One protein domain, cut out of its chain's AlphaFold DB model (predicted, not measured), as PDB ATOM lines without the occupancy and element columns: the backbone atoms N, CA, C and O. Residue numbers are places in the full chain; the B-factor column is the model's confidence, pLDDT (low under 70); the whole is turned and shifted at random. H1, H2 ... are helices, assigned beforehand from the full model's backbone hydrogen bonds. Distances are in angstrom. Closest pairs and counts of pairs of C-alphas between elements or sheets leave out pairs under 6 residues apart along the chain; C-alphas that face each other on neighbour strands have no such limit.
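This is residues 72 to 118 and 193 to 265 of the 285 residues of the protein "TetR family transcriptional regulator" of Actinoplanes sp. (strain ATCC 31044 / CBS 674.73 / SE50/110) (UniProt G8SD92). Four helices, H1, H7, H5 and H3, form a small body in which each touches the next round a ring; H1, H7 and H5 run roughly along the longest axis, and the shorter H3 closes the ring at a slant. H2 and H6 touch each other at one end of this body, the short H4 lies at the other end, and the unnamed residues 72 to 85 run as a loop along the side of H1. The printed part has 120 residues, with seven named helices, H1 to H7 in chain order, and no named strand, and its class is all helix. It is compact, with a radius of gyration of the C-alphas of 14.3 A, and spans 40 by 28 by 27 A.

After residues 72 to 85, H1 takes residues 86 to 103, from C-alpha 86 at (50.512, -52.568, 2.117), and is 25.4 A long. H2, residues 105 to 117, measures 18.0 A. Beyond the cut come H3, residues 196 to 204, 12.6 A, and H4, residues 208 to 211, 5.0 A. H5, residues 217 to 228, is 16.0 A long, and H6, residues 230 to 238, is 11.9 A long. H7, residues 244 to 264, is the longest at 30.1 A and ends at C-alpha 264 at (39.607, -57.403, -2.167).

The hub is H7, which touches H1, H5 and H6. H1 and H7 run opposite ways at a shallow tilt of 31 degrees, and their closest C-alphas, those of Met 94 and Gln 252, are 5.6 A apart. H5 and H7 run opposite ways at a shallow tilt of 28 degrees, closest at the C-alphas of Thr 228 and Val 251, 5.2 A. H3 touches H5 at a steep tilt of 64 degrees, closest at the C-alphas of Ile 201 and Ala 221, 5.4 A. H1 touches H3 with residues 86 to 93 alone, closest at the C-alphas of Met 90 and Ala 204, 6.0 A. H1 and H5 are apart, and so are H3 and H7. H7 touches H6 with residues 244 to 251 alone, closest at the C-alphas of Leu 236 and Ala 247, 5.6 A. H2 touches H6 at a tilt of 69 degrees, only just steep, closest at the C-alphas of Leu 108 and Ile 230, 7.1 A. H4 touches no helix; its C-alpha 208 is 6.7 A from that of Pro 86 in H1, close but not clearly touching. In H1, H2, H3, H5, H6 and H7 every O i to N i+4 pair is within hydrogen-bond range; H4 is too short for such a pair, and its one O i to N i+3 pair is not within range.

The two C-alphas farthest apart, those of Ala 117 and Ser 211, are 41.9 A apart. Residues 119 to 192 are not printed, and C-alphas 118 and 193 stand 12.4 A apart across this cut. The links that are printed whole are tight. The mean pLDDT of the printed part is 89.8, and residues 72 to 73, 117 to 118 and 193 to 195 are under 70.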
ATOM      1  N   ILE A  72      65.167 -31.413  -7.128       54.53
ATOM      2  CA  ILE A  72      65.377 -32.784  -6.676       54.53
ATOM      3  C   ILE A  72      64.013 -33.320  -6.263       54.53
ATOM      4  O   ILE A  72      63.499 -33.003  -5.195       54.53
ATOM      5  N   GLN A  73      63.422 -34.128  -7.133       65.25
ATOM      6  CA  GLN A  73      62.395 -35.067  -6.708       65.25
ATOM      7  C   GLN A  73      63.158 -36.272  -6.147       65.25
ATOM      8  O   GLN A  73      64.002 -36.804  -6.869       65.25
ATOM      9  N   PRO A  74      62.952 -36.688  -4.888       71.75
ATOM     10  CA  PRO A  74      63.597 -37.894  -4.367       71.75
ATOM     11  C   PRO A  74      63.065 -39.117  -5.117       71.75
ATOM     12  O   PRO A  74      61.962 -39.058  -5.653       71.75
ATOM     13  N   ASP A  75      63.821 -40.209  -5.235       74.25
ATOM     14  CA  ASP A  75      63.358 -41.407  -5.969       74.25
ATOM     15  C   ASP A  75      62.238 -42.162  -5.248       74.25
ATOM     16  O   ASP A  75      61.431 -42.834  -5.884       74.25
ATOM     17  N   THR A  76      62.124 -41.948  -3.940       83.69
ATOM     18  CA  THR A  76      60.998 -42.366  -3.110       83.69
ATOM     19  C   THR A  76      60.637 -41.243  -2.137       83.69
ATOM     20  O   THR A  76      61.489 -40.433  -1.776       83.69
ATOM     21  N   LEU A  77      59.371 -41.183  -1.731       87.06
ATOM     22  CA  LEU A  77      58.921 -40.327  -0.629       87.06
ATOM     23  C   LEU A  77      58.927 -41.053   0.721       87.06
ATOM     24  O   LEU A  77      58.648 -40.438   1.744       87.06
ATOM     25  N   LEU A  78      59.230 -42.349   0.720       91.00
ATOM     26  CA  LEU A  78      59.266 -43.177   1.912       91.00
ATOM     27  C   LEU A  78      60.679 -43.220   2.489       91.00
ATOM     28  O   LEU A  78      61.667 -43.315   1.759       91.00
ATOM     29  N   ASP A  79      60.774 -43.179   3.814       88.50
ATOM     30  CA  ASP A  79      62.033 -43.400   4.515       88.50
ATOM     31  C   ASP A  79      62.402 -44.896   4.588       88.50
ATOM     32  O   ASP A  79      61.638 -45.790   4.208       88.50
ATOM     33  N   ALA A  80      63.607 -45.182   5.088       85.06
ATOM     34  CA  ALA A  80      64.114 -46.548   5.223       85.06
ATOM     35  C   ALA A  80      63.361 -47.393   6.270       85.06
ATOM     36  O   ALA A  80      63.497 -48.615   6.274       85.06
ATOM     37  N   THR A  81      62.586 -46.760   7.151       89.75
ATOM     38  CA  THR A  81      61.781 -47.412   8.194       89.75
ATOM     39  C   THR A  81      60.335 -47.650   7.766       89.75
ATOM     40  O   THR A  81      59.541 -48.172   8.549       89.75
ATOM     41  N   ALA A  82      59.992 -47.298   6.523       90.12
ATOM     42  CA  ALA A  82      58.641 -47.408   6.011       90.12
ATOM     43  C   ALA A  82      58.097 -48.846   6.138       90.12
ATOM     44  O   ALA A  82      58.787 -49.795   5.743       90.12
ATOM     45  N   PRO A  83      56.848 -49.019   6.616       93.81
ATOM     46  CA  PRO A  83      56.236 -50.332   6.794       93.81
ATOM     47  C   PRO A  83      56.237 -51.179   5.516       93.81
ATOM     48  O   PRO A  83      56.290 -50.656   4.397       93.81
ATOM     49  N   THR A  84      56.145 -52.498   5.679       93.06
ATOM     50  CA  THR A  84      55.979 -53.454   4.569       93.06
ATOM     51  C   THR A  84      54.527 -53.868   4.354       93.06
ATOM     52  O   THR A  84      54.171 -54.249   3.242       93.06
ATOM     53  N   GLU A  85      53.680 -53.775   5.382       95.25
ATOM     54  CA  GLU A  85      52.244 -54.034   5.260       95.25
ATOM     55  C   GLU A  85      51.624 -53.012   4.281       95.25
ATOM     56  O   GLU A  85      51.833 -51.808   4.476       95.25
ATOM     57  N   PRO A  86      50.929 -53.450   3.208       95.38
ATOM     58  CA  PRO A  86      50.512 -52.568   2.117       95.38
ATOM     59  C   PRO A  86      49.720 -51.339   2.560       95.38
ATOM     60  O   PRO A  86      49.977 -50.237   2.067       95.38
ATOM     61  N   ARG A  87      48.783 -51.503   3.497       96.12
ATOM     62  CA  ARG A  87      47.918 -50.418   3.958       96.12
ATOM     63  C   ARG A  87      48.705 -49.399   4.775       96.12
ATOM     64  O   ARG A  87      48.671 -48.216   4.451       96.12
ATOM     65  N   ALA A  88      49.484 -49.841   5.760       97.25
ATOM     66  CA  ALA A  88      50.347 -48.988   6.575       97.25
ATOM     67  C   ALA A  88      51.408 -48.262   5.736       97.25
ATOM     68  O   ALA A  88      51.676 -47.080   5.955       97.25
ATOM     69  N   ARG A  89      51.988 -48.944   4.740       97.19
ATOM     70  CA  ARG A  89      52.943 -48.335   3.807       97.19
ATOM     71  C   ARG A  89      52.283 -47.260   2.945       97.19
ATOM     72  O   ARG A  89      52.875 -46.201   2.749       97.19
ATOM     73  N   MET A  90      51.065 -47.509   2.455       97.44
ATOM     74  CA  MET A  90      50.292 -46.523   1.698       97.44
ATOM     75  C   MET A  90      49.908 -45.317   2.560       97.44
ATOM     76  O   MET A  90      50.015 -44.190   2.088       97.44
ATOM     77  N   THR A  91      49.528 -45.521   3.825       97.88
ATOM     78  CA  THR A  91      49.284 -44.423   4.773       97.88
ATOM     79  C   THR A  91      50.522 -43.540   4.916       97.88
ATOM     80  O   THR A  91      50.440 -42.347   4.631       97.88
ATOM     81  N   ALA A  92      51.681 -44.132   5.228       97.00
ATOM     82  CA  ALA A  92      52.942 -43.397   5.360       97.00
ATOM     83  C   ALA A  92      53.328 -42.658   4.065       97.00
ATOM     84  O   ALA A  92      53.797 -41.520   4.097       97.00
ATOM     85  N   PHE A  93      53.093 -43.283   2.908       96.56
ATOM     86  CA  PHE A  93      53.300 -42.640   1.615       96.56
ATOM     87  C   PHE A  93      52.381 -41.430   1.433       96.56
ATOM     88  O   PHE A  93      52.847 -40.373   1.017       96.56
ATOM     89  N   MET A  94      51.090 -41.567   1.740       96.44
ATOM     90  CA  MET A  94      50.119 -40.485   1.589       96.44
ATOM     91  C   MET A  94      50.389 -39.328   2.552       96.44
ATOM     92  O   MET A  94      50.211 -38.176   2.153       96.44
ATOM     93  N   ASP A  95      50.883 -39.600   3.759       95.69
ATOM     94  CA  ASP A  95      51.346 -38.563   4.689       95.69
ATOM     95  C   ASP A  95      52.506 -37.761   4.071       95.69
ATOM     96  O   ASP A  95      52.443 -36.535   3.957       95.69
ATOM     97  N   ALA A  96      53.535 -38.449   3.566       94.12
ATOM     98  CA  ALA A  96      54.675 -37.801   2.919       94.12
ATOM     99  C   ALA A  96      54.282 -37.060   1.625       94.12
ATOM    100  O   ALA A  96      54.752 -35.951   1.361       94.12
ATOM    101  N   PHE A  97      53.404 -37.649   0.812       92.81
ATOM    102  CA  PHE A  97      52.966 -37.090  -0.464       92.81
ATOM    103  C   PHE A  97      52.088 -35.849  -0.291       92.81
ATOM    104  O   PHE A  97      52.266 -34.867  -1.014       92.81
ATOM    105  N   THR A  98      51.169 -35.852   0.676       93.25
ATOM    106  CA  THR A  98      50.346 -34.673   0.981       93.25
ATOM    107  C   THR A  98      51.182 -33.549   1.580       93.25
ATOM    108  O   THR A  98      51.058 -32.413   1.123       93.25
ATOM    109  N   ALA A  99      52.109 -33.854   2.496       91.75
ATOM    110  CA  ALA A  99      53.060 -32.874   3.018       91.75
ATOM    111  C   ALA A  99      53.912 -32.254   1.898       91.75
ATOM    112  O   ALA A  99      54.037 -31.031   1.820       91.75
ATOM    113  N   TYR A 100      54.431 -33.076   0.979       89.62
ATOM    114  CA  TYR A 100      55.176 -32.607  -0.191       89.62
ATOM    115  C   TYR A 100      54.325 -31.690  -1.084       89.62
ATOM    116  O   TYR A 100      54.778 -30.620  -1.493       89.62
ATOM    117  N   ASN A 101      53.079 -32.078  -1.372       89.19
ATOM    118  CA  ASN A 101      52.175 -31.282  -2.201       89.19
ATOM    119  C   ASN A 101      51.826 -29.934  -1.557       89.19
ATOM    120  O   ASN A 101      51.801 -28.928  -2.258       89.19
ATOM    121  N   LEU A 102      51.587 -29.903  -0.244       89.50
ATOM    122  CA  LEU A 102      51.280 -28.674   0.492       89.50
ATOM    123  C   LEU A 102      52.504 -27.761   0.631       89.50
ATOM    124  O   LEU A 102      52.376 -26.543   0.531       89.50
ATOM    125  N   GLN A 103      53.697 -28.334   0.817       87.81
ATOM    126  CA  GLN A 103      54.947 -27.572   0.873       87.81
ATOM    127  C   GLN A 103      55.214 -26.817  -0.436       87.81
ATOM    128  O   GLN A 103      55.673 -25.678  -0.411       87.81
ATOM    129  N   TRP A 104      54.929 -27.453  -1.573       85.56
ATOM    130  CA  TRP A 104      55.198 -26.917  -2.910       85.56
ATOM    131  C   TRP A 104      53.930 -26.459  -3.640       85.56
ATOM    132  O   TRP A 104      53.923 -26.349  -4.869       85.56
ATOM    133  N   GLU A 105      52.850 -26.203  -2.898       88.38
ATOM    134  CA  GLU A 105      51.517 -25.931  -3.441       88.38
ATOM    135  C   GLU A 105      51.524 -24.799  -4.485       88.38
ATOM    136  O   GLU A 105      51.051 -25.044  -5.602       88.38
ATOM    137  N   PRO A 106      52.119 -23.609  -4.240       84.69
ATOM    138  CA  PRO A 106      52.067 -22.520  -5.219       84.69
ATOM    139  C   PRO A 106      52.777 -22.861  -6.536       84.69
ATOM    140  O   PRO A 106      52.312 -22.518  -7.632       84.69
ATOM    141  N   GLN A 107      53.894 -23.589  -6.455       80.12
ATOM    142  CA  GLN A 107      54.668 -24.007  -7.623       80.12
ATOM    143  C   GLN A 107      53.949 -25.119  -8.393       80.12
ATOM    144  O   GLN A 107      53.883 -25.065  -9.624       80.12
ATOM    145  N   LEU A 108      53.371 -26.100  -7.694       82.81
ATOM    146  CA  LEU A 108      52.592 -27.180  -8.303       82.81
ATOM    147  C   LEU A 108      51.312 -26.648  -8.958       82.81
ATOM    148  O   LEU A 108      50.983 -27.051 -10.076       82.81
ATOM    149  N   ARG A 109      50.641 -25.682  -8.325       85.44
ATOM    150  CA  ARG A 109      49.472 -24.980  -8.867       85.44
ATOM    151  C   ARG A 109      49.804 -24.232 -10.151       85.44
ATOM    152  O   ARG A 109      49.091 -24.349 -11.148       85.44
ATOM    153  N   SER A 110      50.913 -23.505 -10.155       78.81
ATOM    154  CA  SER A 110      51.372 -22.773 -11.337       78.81
ATOM    155  C   SER A 110      51.776 -23.713 -12.469       78.81
ATOM    156  O   SER A 110      51.396 -23.499 -13.620       78.81
ATOM    157  N   ALA A 111      52.471 -24.810 -12.151       76.31
ATOM    158  CA  ALA A 111      52.795 -25.848 -13.123       76.31
ATOM    159  C   ALA A 111      51.529 -26.488 -13.721       76.31
ATOM    160  O   ALA A 111      51.470 -26.705 -14.933       76.31
ATOM    161  N   LEU A 112      50.504 -26.748 -12.898       79.69
ATOM    162  CA  LEU A 112      49.223 -27.294 -13.350       79.69
ATOM    163  C   LEU A 112      48.517 -26.307 -14.282       79.69
ATOM    164  O   LEU A 112      48.142 -26.683 -15.391       79.69
ATOM    165  N   ARG A 113      48.413 -25.033 -13.883       79.69
ATOM    166  CA  ARG A 113      47.830 -23.965 -14.708       79.69
ATOM    167  C   ARG A 113      48.498 -23.884 -16.080       79.69
ATOM    168  O   ARG A 113      47.801 -23.850 -17.089       79.69
ATOM    169  N   LEU A 114      49.830 -23.905 -16.130       75.00
ATOM    170  CA  LEU A 114      50.578 -23.902 -17.393       75.00
ATOM    171  C   LEU A 114      50.323 -25.158 -18.228       75.00
ATOM    172  O   LEU A 114      50.131 -25.061 -19.437       75.00
ATOM    173  N   SER A 115      50.295 -26.335 -17.595       72.31
ATOM    174  CA  SER A 115      50.036 -27.601 -18.287       72.31
ATOM    175  C   SER A 115      48.627 -27.673 -18.882       72.31
ATOM    176  O   SER A 115      48.439 -28.362 -19.885       72.31
ATOM    177  N   LEU A 116      47.646 -27.014 -18.261       78.19
ATOM    178  CA  LEU A 116      46.268 -26.945 -18.747       78.19
ATOM    179  C   LEU A 116      46.072 -25.850 -19.805       78.19
ATOM    180  O   LEU A 116      45.233 -26.008 -20.685       78.19
ATOM    181  N   ALA A 117      46.847 -24.764 -19.731       69.81
ATOM    182  CA  ALA A 117      46.809 -23.668 -20.697       69.81
ATOM    183  C   ALA A 117      47.543 -23.984 -22.014       69.81
ATOM    184  O   ALA A 117      47.287 -23.334 -23.026       69.81
ATOM    185  N   ALA A 118      48.461 -24.957 -22.015       63.50
ATOM    186  CA  ALA A 118      49.158 -25.385 -23.222       63.50
ATOM    187  C   ALA A 118      48.160 -25.963 -24.251       63.50
ATOM    188  O   ALA A 118      47.398 -26.872 -23.900       63.50
ATOM    189  N   ARG A 193      54.113 -34.051 -16.722       46.59
ATOM    190  CA  ARG A 193      54.027 -35.246 -17.573       46.59
ATOM    191  C   ARG A 193      55.204 -36.212 -17.412       46.59
ATOM    192  O   ARG A 193      55.171 -37.287 -17.998       46.59
ATOM    193  N   ARG A 194      56.220 -35.904 -16.592       52.19
ATOM    194  CA  ARG A 194      57.360 -36.820 -16.365       52.19
ATOM    195  C   ARG A 194      57.028 -38.045 -15.498       52.19
ATOM    196  O   ARG A 194      57.912 -38.852 -15.242       52.19
ATOM    197  N   GLY A 195      55.789 -38.199 -15.023       58.38
ATOM    198  CA  GLY A 195      55.318 -39.443 -14.399       58.38
ATOM    199  C   GLY A 195      55.965 -39.818 -13.057       58.38
ATOM    200  O   GLY A 195      55.713 -40.914 -12.567       58.38
ATOM    201  N   ARG A 196      56.758 -38.933 -12.432       78.50
ATOM    202  CA  ARG A 196      57.462 -39.210 -11.162       78.50
ATOM    203  C   ARG A 196      56.523 -39.593 -10.022       78.50
ATOM    204  O   ARG A 196      56.798 -40.561  -9.326       78.50
ATOM    205  N   ALA A 197      55.388 -38.908  -9.889       83.88
ATOM    206  CA  ALA A 197      54.395 -39.241  -8.867       83.88
ATOM    207  C   ALA A 197      53.831 -40.663  -9.031       83.88
ATOM    208  O   ALA A 197      53.553 -41.323  -8.037       83.88
ATOM    209  N   ILE A 198      53.710 -41.164 -10.269       88.50
ATOM    210  CA  ILE A 198      53.283 -42.550 -10.508       88.50
ATOM    211  C   ILE A 198      54.376 -43.516 -10.036       88.50
ATOM    212  O   ILE A 198      54.064 -44.488  -9.362       88.50
ATOM    213  N   GLY A 199      55.649 -43.212 -10.313       88.44
ATOM    214  CA  GLY A 199      56.782 -44.005  -9.819       88.44
ATOM    215  C   GLY A 199      56.865 -44.060  -8.288       88.44
ATOM    216  O   GLY A 199      57.146 -45.115  -7.730       88.44
ATOM    217  N   TRP A 200      56.553 -42.964  -7.591       92.25
ATOM    218  CA  TRP A 200      56.474 -42.975  -6.126       92.25
ATOM    219  C   TRP A 200      55.359 -43.869  -5.590       92.25
ATOM    220  O   TRP A 200      55.562 -44.592  -4.619       92.25
ATOM    221  N   ILE A 201      54.192 -43.847  -6.233       94.19
ATOM    222  CA  ILE A 201      53.083 -44.713  -5.833       94.19
ATOM    223  C   ILE A 201      53.422 -46.178  -6.142       94.19
ATOM    224  O   ILE A 201      53.145 -47.048  -5.328       94.19
ATOM    225  N   GLU A 202      54.082 -46.475  -7.264       93.56
ATOM    226  CA  GLU A 202      54.584 -47.826  -7.556       93.56
ATOM    227  C   GLU A 202      55.586 -48.329  -6.509       93.56
ATOM    228  O   GLU A 202      55.532 -49.499  -6.126       93.56
ATOM    229  N   ASP A 203      56.475 -47.460  -6.020       93.56
ATOM    230  CA  ASP A 203      57.392 -47.768  -4.917       93.56
ATOM    231  C   ASP A 203      56.636 -48.074  -3.612       93.56
ATOM    232  O   ASP A 203      56.939 -49.059  -2.928       93.56
ATOM    233  N   ALA A 204      55.597 -47.294  -3.302       95.62
ATOM    234  CA  ALA A 204      54.718 -47.550  -2.162       95.62
ATOM    235  C   ALA A 204      53.944 -48.873  -2.309       95.62
ATOM    236  O   ALA A 204      53.747 -49.585  -1.327       95.62
ATOM    237  N   LEU A 205      53.572 -49.252  -3.534       96.19
ATOM    238  CA  LEU A 205      52.862 -50.497  -3.851       96.19
ATOM    239  C   LEU A 205      53.787 -51.714  -4.018       96.19
ATOM    240  O   LEU A 205      53.299 -52.813  -4.289       96.19
ATOM    241  N   ARG A 206      55.113 -51.565  -3.865       94.62
ATOM    242  CA  ARG A 206      56.079 -52.662  -4.057       94.62
ATOM    243  C   ARG A 206      55.724 -53.944  -3.279       94.62
ATOM    244  O   ARG A 206      55.799 -55.000  -3.905       94.62
ATOM    245  N   PRO A 207      55.276 -53.908  -2.004       94.94
ATOM    246  CA  PRO A 207      54.928 -55.124  -1.255       94.94
ATOM    247  C   PRO A 207      53.751 -55.936  -1.825       94.94
ATOM    248  O   PRO A 207      53.561 -57.101  -1.467       94.94
ATOM    249  N   LEU A 208      52.954 -55.363  -2.736       94.31
ATOM    250  CA  LEU A 208      51.919 -56.119  -3.446       94.31
ATOM    251  C   LEU A 208      52.505 -57.155  -4.409       94.31
ATOM    252  O   LEU A 208      51.800 -58.089  -4.768       94.31
ATOM    253  N   ALA A 209      53.782 -57.029  -4.795       91.06
ATOM    254  CA  ALA A 209      54.477 -58.051  -5.581       91.06
ATOM    255  C   ALA A 209      54.368 -59.443  -4.949       91.06
ATOM    256  O   ALA A 209      54.151 -60.419  -5.660       91.06
ATOM    257  N   ASP A 210      54.499 -59.496  -3.624       91.12
ATOM    258  CA  ASP A 210      54.594 -60.746  -2.877       91.12
ATOM    259  C   ASP A 210      53.224 -61.178  -2.344       91.12
ATOM    260  O   ASP A 210      52.878 -62.355  -2.382       91.12
ATOM    261  N   SER A 211      52.420 -60.221  -1.866       91.69
ATOM    262  CA  SER A 211      51.115 -60.501  -1.248       91.69
ATOM    263  C   SER A 211      49.965 -60.640  -2.254       91.69
ATOM    264  O   SER A 211      49.063 -61.442  -2.032       91.69
ATOM    265  N   HIS A 212      49.987 -59.877  -3.353       92.56
ATOM    266  CA  HIS A 212      48.905 -59.806  -4.341       92.56
ATOM    267  C   HIS A 212      49.459 -59.699  -5.780       92.56
ATOM    268  O   HIS A 212      49.202 -58.711  -6.477       92.56
ATOM    269  N   PRO A 213      50.203 -60.710  -6.269       92.25
ATOM    270  CA  PRO A 213      50.925 -60.639  -7.545       92.25
ATOM    271  C   PRO A 213      50.026 -60.445  -8.776       92.25
ATOM    272  O   PRO A 213      50.505 -60.013  -9.821       92.25
ATOM    273  N   ALA A 214      48.729 -60.756  -8.670       91.44
ATOM    274  CA  ALA A 214      47.757 -60.574  -9.747       91.44
ATOM    275  C   ALA A 214      47.331 -59.106  -9.958       91.44
ATOM    276  O   ALA A 214      46.719 -58.795 -10.979       91.44
ATOM    277  N   ILE A 215      47.627 -58.204  -9.014       93.62
ATOM    278  CA  ILE A 215      47.272 -56.785  -9.123       93.62
ATOM    279  C   ILE A 215      48.237 -56.078 -10.078       93.62
ATOM    280  O   ILE A 215      49.450 -56.041  -9.856       93.62
ATOM    281  N   ASP A 216      47.692 -55.420 -11.104       94.12
ATOM    282  CA  ASP A 216      48.461 -54.492 -11.933       94.12
ATOM    283  C   ASP A 216      48.792 -53.215 -11.140       94.12
ATOM    284  O   ASP A 216      47.993 -52.277 -11.032       94.12
ATOM    285  N   ARG A 217      50.013 -53.176 -10.593       93.81
ATOM    286  CA  ARG A 217      50.526 -52.050  -9.800       93.81
ATOM    287  C   ARG A 217      50.583 -50.739 -10.583       93.81
ATOM    288  O   ARG A 217      50.368 -49.691  -9.981       93.81
ATOM    289  N   ARG A 218      50.857 -50.767 -11.897       93.19
ATOM    290  CA  ARG A 218      50.921 -49.543 -12.715       93.19
ATOM    291  C   ARG A 218      49.533 -48.941 -12.842       93.19
ATOM    292  O   ARG A 218      49.359 -47.744 -12.617       93.19
ATOM    293  N   SER A 219      48.549 -49.769 -13.183       93.94
ATOM    294  CA  SER A 219      47.161 -49.327 -13.313       93.94
ATOM    295  C   SER A 219      46.608 -48.815 -11.983       93.94
ATOM    296  O   SER A 219      46.002 -47.743 -11.952       93.94
ATOM    297  N   LEU A 220      46.895 -49.500 -10.869       96.56
ATOM    298  CA  LEU A 220      46.518 -49.029  -9.534       96.56
ATOM    299  C   LEU A 220      47.206 -47.699  -9.179       96.56
ATOM    300  O   LEU A 220      46.548 -46.783  -8.689       96.56
ATOM    301  N   ALA A 221      48.497 -47.547  -9.482       94.81
ATOM    302  CA  ALA A 221      49.224 -46.304  -9.238       94.81
ATOM    303  C   ALA A 221      48.652 -45.121 -10.032       94.81
ATOM    304  O   ALA A 221      48.534 -44.016  -9.503       94.81
ATOM    305  N   VAL A 222      48.254 -45.346 -11.288       92.50
ATOM    306  CA  VAL A 222      47.575 -44.338 -12.115       92.50
ATOM    307  C   VAL A 222      46.212 -43.975 -11.526       92.50
ATOM    308  O   VAL A 222      45.903 -42.786 -11.425       92.50
ATOM    309  N   ALA A 223      45.422 -44.966 -11.099       95.94
ATOM    310  CA  ALA A 223      44.122 -44.737 -10.472       95.94
ATOM    311  C   ALA A 223      44.259 -43.894  -9.195       95.94
ATOM    312  O   ALA A 223      43.630 -42.840  -9.089       95.94
ATOM    313  N   ILE A 224      45.157 -44.287  -8.283       96.00
ATOM    314  CA  ILE A 224      45.453 -43.533  -7.059       96.00
ATOM    315  C   ILE A 224      45.911 -42.118  -7.413       96.00
ATOM    316  O   ILE A 224      45.307 -41.156  -6.941       96.00
ATOM    317  N   ARG A 225      46.906 -41.961  -8.303       92.88
ATOM    318  CA  ARG A 225      47.411 -40.632  -8.682       92.88
ATOM    319  C   ARG A 225      46.305 -39.736  -9.220       92.88
ATOM    320  O   ARG A 225      46.302 -38.552  -8.902       92.88
ATOM    321  N   SER A 226      45.408 -40.264 -10.049       92.38
ATOM    322  CA  SER A 226      44.323 -39.474 -10.640       92.38
ATOM    323  C   SER A 226      43.337 -38.938  -9.598       92.38
ATOM    324  O   SER A 226      42.784 -37.860  -9.787       92.38
ATOM    325  N   ALA A 227      43.156 -39.657  -8.487       93.94
ATOM    326  CA  ALA A 227      42.230 -39.284  -7.426       93.94
ATOM    327  C   ALA A 227      42.876 -38.401  -6.343       93.94
ATOM    328  O   ALA A 227      42.176 -37.638  -5.680       93.94
ATOM    329  N   THR A 228      44.199 -38.471  -6.167       93.75
ATOM    330  CA  THR A 228      44.908 -37.843  -5.034       93.75
ATOM    331  C   THR A 228      45.903 -36.755  -5.431       93.75
ATOM    332  O   THR A 228      46.770 -36.372  -4.647       93.75
ATOM    333  N   GLY A 229      45.798 -36.250  -6.659       89.00
ATOM    334  CA  GLY A 229      46.669 -35.197  -7.167       89.00
ATOM    335  C   GLY A 229      46.539 -33.851  -6.458       89.00
ATOM    336  O   GLY A 229      45.611 -33.607  -5.685       89.00
ATOM    337  N   ILE A 230      47.454 -32.936  -6.798       88.81
ATOM    338  CA  ILE A 230      47.396 -31.542  -6.339       88.81
ATOM    339  C   ILE A 230      46.078 -30.874  -6.755       88.81
ATOM    340  O   ILE A 230      45.533 -30.071  -6.013       88.81
ATOM    341  N   GLU A 231      45.527 -31.258  -7.905       90.75
ATOM    342  CA  GLU A 231      44.218 -30.840  -8.393       90.75
ATOM    343  C   GLU A 231      43.078 -31.182  -7.416       90.75
ATOM    344  O   GLU A 231      42.233 -30.327  -7.150       90.75
ATOM    345  N   SER A 232      43.091 -32.383  -6.827       94.12
ATOM    346  CA  SER A 232      42.105 -32.810  -5.830       94.12
ATOM    347  C   SER A 232      42.274 -32.043  -4.523       94.12
ATOM    348  O   SER A 232      41.292 -31.562  -3.964       94.12
ATOM    349  N   LEU A 233      43.518 -31.886  -4.053       91.25
ATOM    350  CA  LEU A 233      43.824 -31.124  -2.836       91.25
ATOM    351  C   LEU A 233      43.384 -29.661  -2.956       91.25
ATOM    352  O   LEU A 233      42.704 -29.154  -2.068       91.25
ATOM    353  N   ILE A 234      43.721 -29.005  -4.069       91.25
ATOM    354  CA  ILE A 234      43.328 -27.619  -4.345       91.25
ATOM    355  C   ILE A 234      41.806 -27.486  -4.367       91.25
ATOM    356  O   ILE A 234      41.266 -26.566  -3.764       91.25
ATOM    357  N   TRP A 235      41.104 -28.403  -5.038       95.25
ATOM    358  CA  TRP A 235      39.646 -28.361  -5.082       95.25
ATOM    359  C   TRP A 235      39.027 -28.506  -3.683       95.25
ATOM    360  O   TRP A 235      38.120 -27.752  -3.332       95.25
ATOM    361  N   LEU A 236      39.537 -29.431  -2.861       97.12
ATOM    362  CA  LEU A 236      39.048 -29.643  -1.495       97.12
ATOM    363  C   LEU A 236      39.235 -28.400  -0.614       97.12
ATOM    364  O   LEU A 236      38.339 -28.056   0.155       97.12
ATOM    365  N   ILE A 237      40.369 -27.716  -0.746       94.44
ATOM    366  CA  ILE A 237      40.674 -26.519   0.045       94.44
ATOM    367  C   ILE A 237      39.867 -25.319  -0.459       94.44
ATOM    368  O   ILE A 237      39.130 -24.701   0.306       94.44
ATOM    369  N   ASP A 238      39.959 -25.004  -1.748       94.31
ATOM    370  CA  ASP A 238      39.455 -23.734  -2.276       94.31
ATOM    371  C   ASP A 238      37.952 -23.741  -2.549       94.31
ATOM    372  O   ASP A 238      37.302 -22.700  -2.467       94.31
ATOM    373  N   ILE A 239      37.403 -24.898  -2.931       95.50
ATOM    374  CA  ILE A 239      36.004 -25.026  -3.358       95.50
ATOM    375  C   ILE A 239      35.173 -25.705  -2.279       95.50
ATOM    376  O   ILE A 239      34.108 -25.206  -1.925       95.50
ATOM    377  N   ALA A 240      35.656 -26.824  -1.736       96.25
ATOM    378  CA  ALA A 240      34.955 -27.516  -0.656       96.25
ATOM    379  C   ALA A 240      35.216 -26.900   0.733       96.25
ATOM    380  O   ALA A 240      34.651 -27.383   1.714       96.25
ATOM    381  N   ALA A 241      36.034 -25.841   0.814       96.69
ATOM    382  CA  ALA A 241      36.348 -25.094   2.034       96.69
ATOM    383  C   ALA A 241      36.878 -25.969   3.186       96.69
ATOM    384  O   ALA A 241      36.667 -25.663   4.362       96.69
ATOM    385  N   GLN A 242      37.557 -27.071   2.859       97.88
ATOM    386  CA  GLN A 242      38.202 -27.919   3.853       97.88
ATOM    387  C   GLN A 242      39.502 -27.288   4.354       97.88
ATOM    388  O   GLN A 242      40.219 -26.608   3.618       97.88
ATOM    389  N   THR A 243      39.859 -27.571   5.607       97.00
ATOM    390  CA  THR A 243      41.213 -27.286   6.091       97.00
ATOM    391  C   THR A 243      42.235 -28.167   5.369       97.00
ATOM    392  O   THR A 243      41.900 -29.214   4.811       97.00
ATOM    393  N   ARG A 244      43.516 -27.780   5.411       95.06
ATOM    394  CA  ARG A 244      44.607 -28.586   4.834       95.06
ATOM    395  C   ARG A 244      44.637 -30.012   5.391       95.06
ATOM    396  O   ARG A 244      44.793 -30.953   4.619       95.06
ATOM    397  N   ASP A 245      44.404 -30.170   6.692       96.00
ATOM    398  CA  ASP A 245      44.376 -31.480   7.353       96.00
ATOM    399  C   ASP A 245      43.168 -32.318   6.914       96.00
ATOM    400  O   ASP A 245      43.299 -33.511   6.645       96.00
ATOM    401  N   GLN A 246      41.992 -31.696   6.774       97.44
ATOM    402  CA  GLN A 246      40.789 -32.364   6.261       97.44
ATOM    403  C   GLN A 246      40.970 -32.818   4.805       97.44
ATOM    404  O   GLN A 246      40.620 -33.951   4.459       97.44
ATOM    405  N   ALA A 247      41.565 -31.967   3.966       97.00
ATOM    406  CA  ALA A 247      41.851 -32.294   2.577       97.00
ATOM    407  C   ALA A 247      42.861 -33.449   2.473       97.00
ATOM    408  O   ALA A 247      42.639 -34.390   1.707       97.00
ATOM    409  N   ALA A 248      43.927 -33.420   3.283       95.94
ATOM    410  CA  ALA A 248      44.921 -34.490   3.366       95.94
ATOM    411  C   ALA A 248      44.291 -35.825   3.804       95.94
ATOM    412  O   ALA A 248      44.483 -36.844   3.136       95.94
ATOM    413  N   ALA A 249      43.467 -35.809   4.857       97.62
ATOM    414  CA  ALA A 249      42.742 -36.991   5.322       97.62
ATOM    415  C   ALA A 249      41.788 -37.545   4.248       97.62
ATOM    416  O   ALA A 249      41.708 -38.759   4.053       97.62
ATOM    417  N   THR A 250      41.107 -36.671   3.500       98.38
ATOM    418  CA  THR A 250      40.196 -37.071   2.416       98.38
ATOM    419  C   THR A 250      40.942 -37.789   1.286       98.38
ATOM    420  O   THR A 250      40.532 -38.874   0.861       98.38
ATOM    421  N   VAL A 251      42.059 -37.232   0.801       97.31
ATOM    422  CA  VAL A 251      42.828 -37.876  -0.280       97.31
ATOM    423  C   VAL A 251      43.545 -39.142   0.190       97.31
ATOM    424  O   VAL A 251      43.638 -40.097  -0.580       97.31
ATOM    425  N   GLN A 252      43.986 -39.208   1.452       98.06
ATOM    426  CA  GLN A 252      44.515 -40.439   2.043       98.06
ATOM    427  C   GLN A 252      43.435 -41.525   2.113       98.06
ATOM    428  O   GLN A 252      43.654 -42.631   1.620       98.06
ATOM    429  N   GLY A 253      42.254 -41.211   2.652       98.25
ATOM    430  CA  GLY A 253      41.125 -42.142   2.701       98.25
ATOM    431  C   GLY A 253      40.725 -42.643   1.311       98.25
ATOM    432  O   GLY A 253      40.466 -43.830   1.131       98.25
ATOM    433  N   THR A 254      40.773 -41.766   0.306       98.38
ATOM    434  CA  THR A 254      40.532 -42.130  -1.100       98.38
ATOM    435  C   THR A 254      41.581 -43.112  -1.631       98.38
ATOM    436  O   THR A 254      41.223 -44.111  -2.255       98.38
ATOM    437  N   ALA A 255      42.873 -42.875  -1.368       98.12
ATOM    438  CA  ALA A 255      43.946 -43.792  -1.767       98.12
ATOM    439  C   ALA A 255      43.786 -45.176  -1.127       98.12
ATOM    440  O   ALA A 255      43.893 -46.193  -1.812       98.12
ATOM    441  N   LEU A 256      43.507 -45.207   0.180       98.44
ATOM    442  CA  LEU A 256      43.325 -46.443   0.933       98.44
ATOM    443  C   LEU A 256      42.094 -47.211   0.451       98.44
ATOM    444  O   LEU A 256      42.183 -48.417   0.268       98.44
ATOM    445  N   ALA A 257      40.987 -46.531   0.145       98.31
ATOM    446  CA  ALA A 257      39.804 -47.177  -0.416       98.31
ATOM    447  C   ALA A 257      40.083 -47.825  -1.785       98.31
ATOM    448  O   ALA A 257      39.619 -48.935  -2.042       98.31
ATOM    449  N   LEU A 258      40.863 -47.169  -2.654       97.81
ATOM    450  CA  LEU A 258      41.276 -47.741  -3.943       97.81
ATOM    451  C   LEU A 258      42.202 -48.953  -3.765       97.81
ATOM    452  O   LEU A 258      42.050 -49.946  -4.475       97.81
ATOM    453  N   LEU A 259      43.136 -48.886  -2.813       97.50
ATOM    454  CA  LEU A 259      44.017 -50.001  -2.464       97.50
ATOM    455  C   LEU A 259      43.222 -51.187  -1.897       97.50
ATOM    456  O   LEU A 259      43.362 -52.306  -2.388       97.50
ATOM    457  N   ASP A 260      42.353 -50.941  -0.917       96.75
ATOM    458  CA  ASP A 260      41.501 -51.952  -0.287       96.75
ATOM    459  C   ASP A 260      40.579 -52.602  -1.333       96.75
ATOM    460  O   ASP A 260      40.445 -53.824  -1.379       96.75
ATOM    461  N   ALA A 261      39.993 -51.814  -2.242       96.31
ATOM    462  CA  ALA A 261      39.190 -52.341  -3.341       96.31
ATOM    463  C   ALA A 261      40.006 -53.221  -4.299       96.31
ATOM    464  O   ALA A 261      39.478 -54.207  -4.807       96.31
ATOM    465  N   ALA A 262      41.270 -52.888  -4.567       95.25
ATOM    466  CA  ALA A 262      42.136 -53.700  -5.419       95.25
ATOM    467  C   ALA A 262      42.550 -55.016  -4.739       95.25
ATOM    468  O   ALA A 262      42.546 -56.057  -5.391       95.25
ATOM    469  N   MET A 263      42.858 -54.991  -3.438       94.25
ATOM    470  CA  MET A 263      43.226 -56.191  -2.670       94.25
ATOM    471  C   MET A 263      42.042 -57.146  -2.466       94.25
ATOM    472  O   MET A 263      42.225 -58.360  -2.455       94.25
ATOM    473  N   ASN A 264      40.824 -56.610  -2.361       91.81
ATOM    474  CA  ASN A 264      39.607 -57.403  -2.167       91.81
ATOM    475  C   ASN A 264      38.968 -57.900  -3.475       91.81
ATOM    476  O   ASN A 264      38.032 -58.702  -3.439       91.81
ATOM    477  N   GLN A 265      39.435 -57.434  -4.637       82.69
ATOM    478  CA  GLN A 265      38.975 -57.957  -5.918       82.69
ATOM    479  C   GLN A 265      39.550 -59.359  -6.132       82.69
ATOM    480  O   GLN A 265      40.749 -59.535  -6.347       82.69
TER     481      GLN A 265